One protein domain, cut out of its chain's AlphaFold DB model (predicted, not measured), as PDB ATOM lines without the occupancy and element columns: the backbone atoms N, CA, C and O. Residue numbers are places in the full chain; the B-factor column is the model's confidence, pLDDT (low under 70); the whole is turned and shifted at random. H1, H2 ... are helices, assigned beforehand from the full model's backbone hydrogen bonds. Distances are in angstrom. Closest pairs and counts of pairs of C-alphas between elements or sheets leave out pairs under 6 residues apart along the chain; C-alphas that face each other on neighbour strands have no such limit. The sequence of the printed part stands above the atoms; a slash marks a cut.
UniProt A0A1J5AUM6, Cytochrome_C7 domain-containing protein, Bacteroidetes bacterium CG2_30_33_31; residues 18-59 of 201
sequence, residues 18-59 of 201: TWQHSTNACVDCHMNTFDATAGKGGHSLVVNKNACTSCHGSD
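What this domain is: This is residues 18 to 59 of the 201 residues of the protein "Cytochrome_C7 domain-containing protein" of Bacteroidetes bacterium CG2_30_33_31 (UniProt A0A1J5AUM6). The domain has little regular structure: a chain made mostly of loops, with two very short helices, H1 and H2, near each other. Residues 18 to 25 run in to H1 from one end of the longest axis, the long loop of residues 31 to 48 folds back on itself at the other end, and beyond H2 residues 53 to 58 stick out. The printed part has 42 residues, with H1 then H2 and no named strand; the class is all helix, though the helices hold 9 residues. It is only just compact, close to loose, with a radius of gyration of the C-alphas of 10.4 A, and only just flat, spanning 32 by 22 by 11 A.

Where its parts are: H1, residues 26 to 30, begins at C-alpha 26 (-10.827, 131.534, -11.133) and is 5.9 A long from first to last C-alpha. H2, residues 49 to 52, is 5.4 A long and ends at C-alpha 52 (-1.988, 128.688, -20.655).

How they stand to each other: H1 and H2 are close but not clearly touching; their closest C-alphas, of Cys 29 and Ala 51, are 7.2 A apart. In H1 the one O i to N i+4 pair is within hydrogen-bond range; H2 is too short for such a pair.

The domain as a whole: The C-alphas farthest apart, of Thr 18 and Thr 37, are 33.6 A apart. The printed part has no cut, the link from H1 to H2 is long at 18 residues, and no printed residue is under 70 in pLDDT.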
ATOM      1  N   THR A  18       1.583 139.803  -4.051       83.75
ATOM      2  CA  THR A  18       1.184 139.948  -5.451       83.75
ATOM      3  C   THR A  18       1.574 138.708  -6.249       83.75
ATOM      4  O   THR A  18       2.741 138.313  -6.244       83.75
ATOM      5  N   TRP A  19       0.626 138.127  -6.985       82.75
ATOM      6  CA  TRP A  19       0.903 137.052  -7.942       82.75
ATOM      7  C   TRP A  19       0.700 137.523  -9.387       82.75
ATOM      8  O   TRP A  19      -0.055 138.462  -9.648       82.75
ATOM      9  N   GLN A  20       1.393 136.877 -10.334       82.44
ATOM     10  CA  GLN A  20       1.461 137.310 -11.743       82.44
ATOM     11  C   GLN A  20       0.104 137.327 -12.463       82.44
ATOM     12  O   GLN A  20      -0.065 138.080 -13.409       82.44
ATOM     13  N   HIS A  21      -0.857 136.539 -11.987       86.62
ATOM     14  CA  HIS A  21      -2.215 136.457 -12.531       86.62
ATOM     15  C   HIS A  21      -3.246 136.993 -11.528       86.62
ATOM     16  O   HIS A  21      -4.338 136.448 -11.400       86.62
ATOM     17  N   SER A  22      -2.882 138.014 -10.747       84.94
ATOM     18  CA  SER A  22      -3.756 138.588  -9.706       84.94
ATOM     19  C   SER A  22      -4.972 139.321 -10.240       84.94
ATOM     20  O   SER A  22      -5.950 139.486  -9.518       84.94
ATOM     21  N   THR A  23      -4.943 139.683 -11.517       87.94
ATOM     22  CA  THR A  23      -6.083 140.239 -12.242       87.94
ATOM     23  C   THR A  23      -6.977 139.171 -12.872       87.94
ATOM     24  O   THR A  23      -8.056 139.512 -13.341       87.94
ATOM     25  N   ASN A  24      -6.552 137.902 -12.905       88.25
ATOM     26  CA  ASN A  24      -7.334 136.812 -13.480       88.25
ATOM     27  C   ASN A  24      -8.275 136.214 -12.426       88.25
ATOM     28  O   ASN A  24      -7.879 135.935 -11.292       88.25
ATOM     29  N   ALA A  25      -9.518 135.972 -12.819       89.88
ATOM     30  CA  ALA A  25     -10.503 135.260 -12.028       89.88
ATOM     31  C   ALA A  25     -10.284 133.740 -12.101       89.88
ATOM     32  O   ALA A  25      -9.663 133.212 -13.024       89.88
ATOM     33  N   CYS A  26     -10.877 133.002 -11.158       89.00
ATOM     34  CA  CYS A  26     -10.827 131.534 -11.133       89.00
ATOM     35  C   CYS A  26     -11.267 130.922 -12.474       89.00
ATOM     36  O   CYS A  26     -10.701 129.931 -12.940       89.00
ATOM     37  N   VAL A  27     -12.276 131.536 -13.095       92.12
ATOM     38  CA  VAL A  27     -12.874 131.083 -14.351       92.12
ATOM     39  C   VAL A  27     -11.920 131.203 -15.537       92.12
ATOM     40  O   VAL A  27     -11.991 130.379 -16.439       92.12
ATOM     41  N   ASP A  28     -10.950 132.116 -15.494       89.44
ATOM     42  CA  ASP A  28     -10.011 132.321 -16.601       89.44
ATOM     43  C   ASP A  28      -9.066 131.120 -16.778       89.44
ATOM     44  O   ASP A  28      -8.596 130.827 -17.879       89.44
ATOM     45  N   CYS A  29      -8.801 130.375 -15.699       89.00
ATOM     46  CA  CYS A  29      -7.946 129.186 -15.729       89.00
ATOM     47  C   CYS A  29      -8.733 127.875 -15.616       89.00
ATOM     48  O   CYS A  29      -8.389 126.890 -16.275       89.00
ATOM     49  N   HIS A  30      -9.769 127.843 -14.777       90.88
ATOM     50  CA  HIS A  30     -10.531 126.626 -14.482       90.88
ATOM     51  C   HIS A  30     -11.763 126.443 -15.370       90.88
ATOM     52  O   HIS A  30     -12.260 125.323 -15.479       90.88
ATOM     53  N   MET A  31     -12.258 127.522 -15.985       94.56
ATOM     54  CA  MET A  31     -13.495 127.532 -16.770       94.56
ATOM     55  C   MET A  31     -13.370 128.269 -18.107       94.56
ATOM     56  O   MET A  31     -14.357 128.757 -18.651       94.56
ATOM     57  N   ASN A  32     -12.158 128.336 -18.655       91.25
ATOM     58  CA  ASN A  32     -11.933 128.811 -20.018       91.25
ATOM     59  C   ASN A  32     -12.538 127.843 -21.052       91.25
ATOM     60  O   ASN A  32     -13.309 126.947 -20.715       91.25
ATOM     61  N   THR A  33     -12.187 128.002 -22.327       93.44
ATOM     62  CA  THR A  33     -12.660 127.124 -23.401       93.44
ATOM     63  C   THR A  33     -12.485 125.643 -23.055       93.44
ATOM     64  O   THR A  33     -11.392 125.188 -22.705       93.44
ATOM     65  N   PHE A  34     -13.584 124.894 -23.163       94.62
ATOM     66  CA  PHE A  34     -13.599 123.458 -22.920       94.62
ATOM     67  C   PHE A  34     -12.758 122.726 -23.970       94.62
ATOM     68  O   PHE A  34     -12.989 122.853 -25.171       94.62
ATOM     69  N   ASP A  35     -11.797 121.940 -23.502       92.62
ATOM     70  CA  ASP A  35     -11.032 121.001 -24.307       92.62
ATOM     71  C   ASP A  35     -11.729 119.639 -24.251       92.62
ATOM     72  O   ASP A  35     -11.657 118.932 -23.242       92.62
ATOM     73  N   ALA A  36     -12.417 119.282 -25.337       93.31
ATOM     74  CA  ALA A  36     -13.162 118.031 -25.442       93.31
ATOM     75  C   ALA A  36     -12.260 116.787 -25.445       93.31
ATOM     76  O   ALA A  36     -12.692 115.724 -25.008       93.31
ATOM     77  N   THR A  37     -11.010 116.910 -25.899       91.88
ATOM     78  CA  THR A  37     -10.049 115.801 -25.918       91.88
ATOM     79  C   THR A  37      -9.521 115.522 -24.516       91.88
ATOM     80  O   THR A  37      -9.427 114.367 -24.105       91.88
ATOM     81  N   ALA A  38      -9.189 116.572 -23.763       89.75
ATOM     82  CA  ALA A  38      -8.681 116.439 -22.402       89.75
ATOM     83  C   ALA A  38      -9.788 116.315 -21.339       89.75
ATOM     84  O   ALA A  38      -9.491 115.909 -20.213       89.75
ATOM     85  N   GLY A  39     -11.023 116.708 -21.666       92.75
ATOM     86  CA  GLY A  39     -12.143 116.803 -20.727       92.75
ATOM     87  C   GLY A  39     -11.941 117.883 -19.657       92.75
ATOM     88  O   GLY A  39     -12.262 117.652 -18.493       92.75
ATOM     89  N   LYS A  40     -11.346 119.033 -20.012       94.31
ATOM     90  CA  LYS A  40     -10.928 120.098 -19.067       94.31
ATOM     91  C   LYS A  40     -11.389 121.481 -19.522       94.31
ATOM     92  O   LYS A  40     -11.667 121.680 -20.697       94.31
ATOM     93  N   GLY A  41     -11.437 122.452 -18.609       93.38
ATOM     94  CA  GLY A  41     -12.029 123.774 -18.859       93.38
ATOM     95  C   GLY A  41     -13.560 123.748 -18.781       93.38
ATOM     96  O   GLY A  41     -14.150 122.799 -18.256       93.38
ATOM     97  N   GLY A  42     -14.224 124.786 -19.284       93.12
ATOM     98  CA  GLY A  42     -15.679 124.950 -19.222       93.12
ATOM     99  C   GLY A  42     -16.229 124.782 -17.801       93.12
ATOM    100  O   GLY A  42     -15.647 125.251 -16.832       93.12
ATOM    101  N   HIS A  43     -17.326 124.044 -17.634       95.62
ATOM    102  CA  HIS A  43     -17.910 123.781 -16.309       95.62
ATOM    103  C   HIS A  43     -17.244 122.633 -15.526       95.62
ATOM    104  O   HIS A  43     -17.762 122.231 -14.489       95.62
ATOM    105  N   SER A  44     -16.102 122.095 -15.978       93.25
ATOM    106  CA  SER A  44     -15.415 121.015 -15.246       93.25
ATOM    107  C   SER A  44     -14.745 121.492 -13.955       93.25
ATOM    108  O   SER A  44     -14.460 120.673 -13.085       93.25
ATOM    109  N   LEU A  45     -14.448 122.797 -13.844       91.31
ATOM    110  CA  LEU A  45     -13.579 123.387 -12.814       91.31
ATOM    111  C   LEU A  45     -12.158 122.787 -12.773       91.31
ATOM    112  O   LEU A  45     -11.374 123.068 -11.861       91.31
ATOM    113  N   VAL A  46     -11.787 121.997 -13.782       90.81
ATOM    114  CA  VAL A  46     -10.451 121.433 -13.949       90.81
ATOM    115  C   VAL A  46      -9.673 122.317 -14.910       90.81
ATOM    116  O   VAL A  46     -10.123 122.588 -16.021       90.81
ATOM    117  N   VAL A  47      -8.472 122.734 -14.499       90.75
ATOM    118  CA  VAL A  47      -7.606 123.597 -15.311       90.75
ATOM    119  C   VAL A  47      -7.351 122.978 -16.682       90.75
ATOM    120  O   VAL A  47      -6.778 121.888 -16.791       90.75
ATOM    121  N   ASN A  48      -7.704 123.714 -17.731       90.50
ATOM    122  CA  ASN A  48      -7.250 123.424 -19.081       90.50
ATOM    123  C   ASN A  48      -5.859 124.038 -19.287       90.50
ATOM    124  O   ASN A  48      -5.720 125.243 -19.495       90.50
ATOM    125  N   LYS A  49      -4.815 123.203 -19.244       87.56
ATOM    126  CA  LYS A  49      -3.429 123.662 -19.434       87.56
ATOM    127  C   LYS A  49      -3.173 124.226 -20.836       87.56
ATOM    128  O   LYS A  49      -2.282 125.056 -20.984       87.56
ATOM    129  N   ASN A  50      -3.959 123.828 -21.838       86.81
ATOM    130  CA  ASN A  50      -3.818 124.350 -23.196       86.81
ATOM    131  C   ASN A  50      -4.210 125.829 -23.272       86.81
ATOM    132  O   ASN A  50      -3.679 126.558 -24.095       86.81
ATOM    133  N   ALA A  51      -5.052 126.328 -22.366       86.56
ATOM    134  CA  ALA A  51      -5.337 127.758 -22.312       86.56
ATOM    135  C   ALA A  51      -4.121 128.588 -21.871       86.56
ATOM    136  O   ALA A  51      -3.978 129.737 -22.287       86.56
ATOM    137  N   CYS A  52      -3.211 128.009 -21.080       88.62
ATOM    138  CA  CYS A  52      -1.988 128.688 -20.655       88.62
ATOM    139  C   CYS A  52      -1.065 128.999 -21.840       88.62
ATOM    140  O   CYS A  52      -0.299 129.960 -21.773       88.62
ATOM    141  N   THR A  53      -1.130 128.210 -22.921       87.44
ATOM    142  CA  THR A  53      -0.219 128.372 -24.060       87.44
ATOM    143  C   THR A  53      -0.538 129.588 -24.922       87.44
ATOM    144  O   THR A  53       0.335 130.064 -25.642       87.44
ATOM    145  N   SER A  54      -1.744 130.154 -24.789       85.69
ATOM    146  CA  SER A  54      -2.129 131.404 -25.457       85.69
ATOM    147  C   SER A  54      -1.223 132.584 -25.082       85.69
ATOM    148  O   SER A  54      -0.921 133.420 -25.929       85.69
ATOM    149  N   CYS A  55      -0.744 132.616 -23.834       87.69
ATOM    150  CA  CYS A  55       0.154 133.651 -23.316       87.69
ATOM    151  C   CYS A  55       1.575 133.134 -23.043       87.69
ATOM    152  O   CYS A  55       2.514 133.923 -22.923       87.69
ATOM    153  N   HIS A  56       1.760 131.818 -22.907       89.69
ATOM    154  CA  HIS A  56       3.049 131.210 -22.591       89.69
ATOM    155  C   HIS A  56       3.490 130.232 -23.683       89.69
ATOM    156  O   HIS A  56       2.922 129.160 -23.835       89.69
ATOM    157  N   GLY A  57       4.597 130.523 -24.368       93.00
ATOM    158  CA  GLY A  57       5.165 129.614 -25.377       93.00
ATOM    159  C   GLY A  57       5.774 128.310 -24.830       93.00
ATOM    160  O   GLY A  57       6.369 127.552 -25.586       93.00
ATOM    161  N   SER A  58       5.694 128.050 -23.521       91.69
ATOM    162  CA  SER A  58       6.240 126.845 -22.886       91.69
ATOM    163  C   SER A  58       5.484 126.506 -21.602       91.69
ATOM    164  O   SER A  58       4.864 127.383 -20.996       91.69
ATOM    165  N   ASP A  59       5.624 125.269 -21.116       89.88
ATOM    166  CA  ASP A  59       5.136 124.908 -19.785       89.88
ATOM    167  C   ASP A  59       5.828 125.755 -18.708       89.88
ATOM    168  O   ASP A  59       7.059 125.856 -18.654       89.88
TER     169      ASP A  59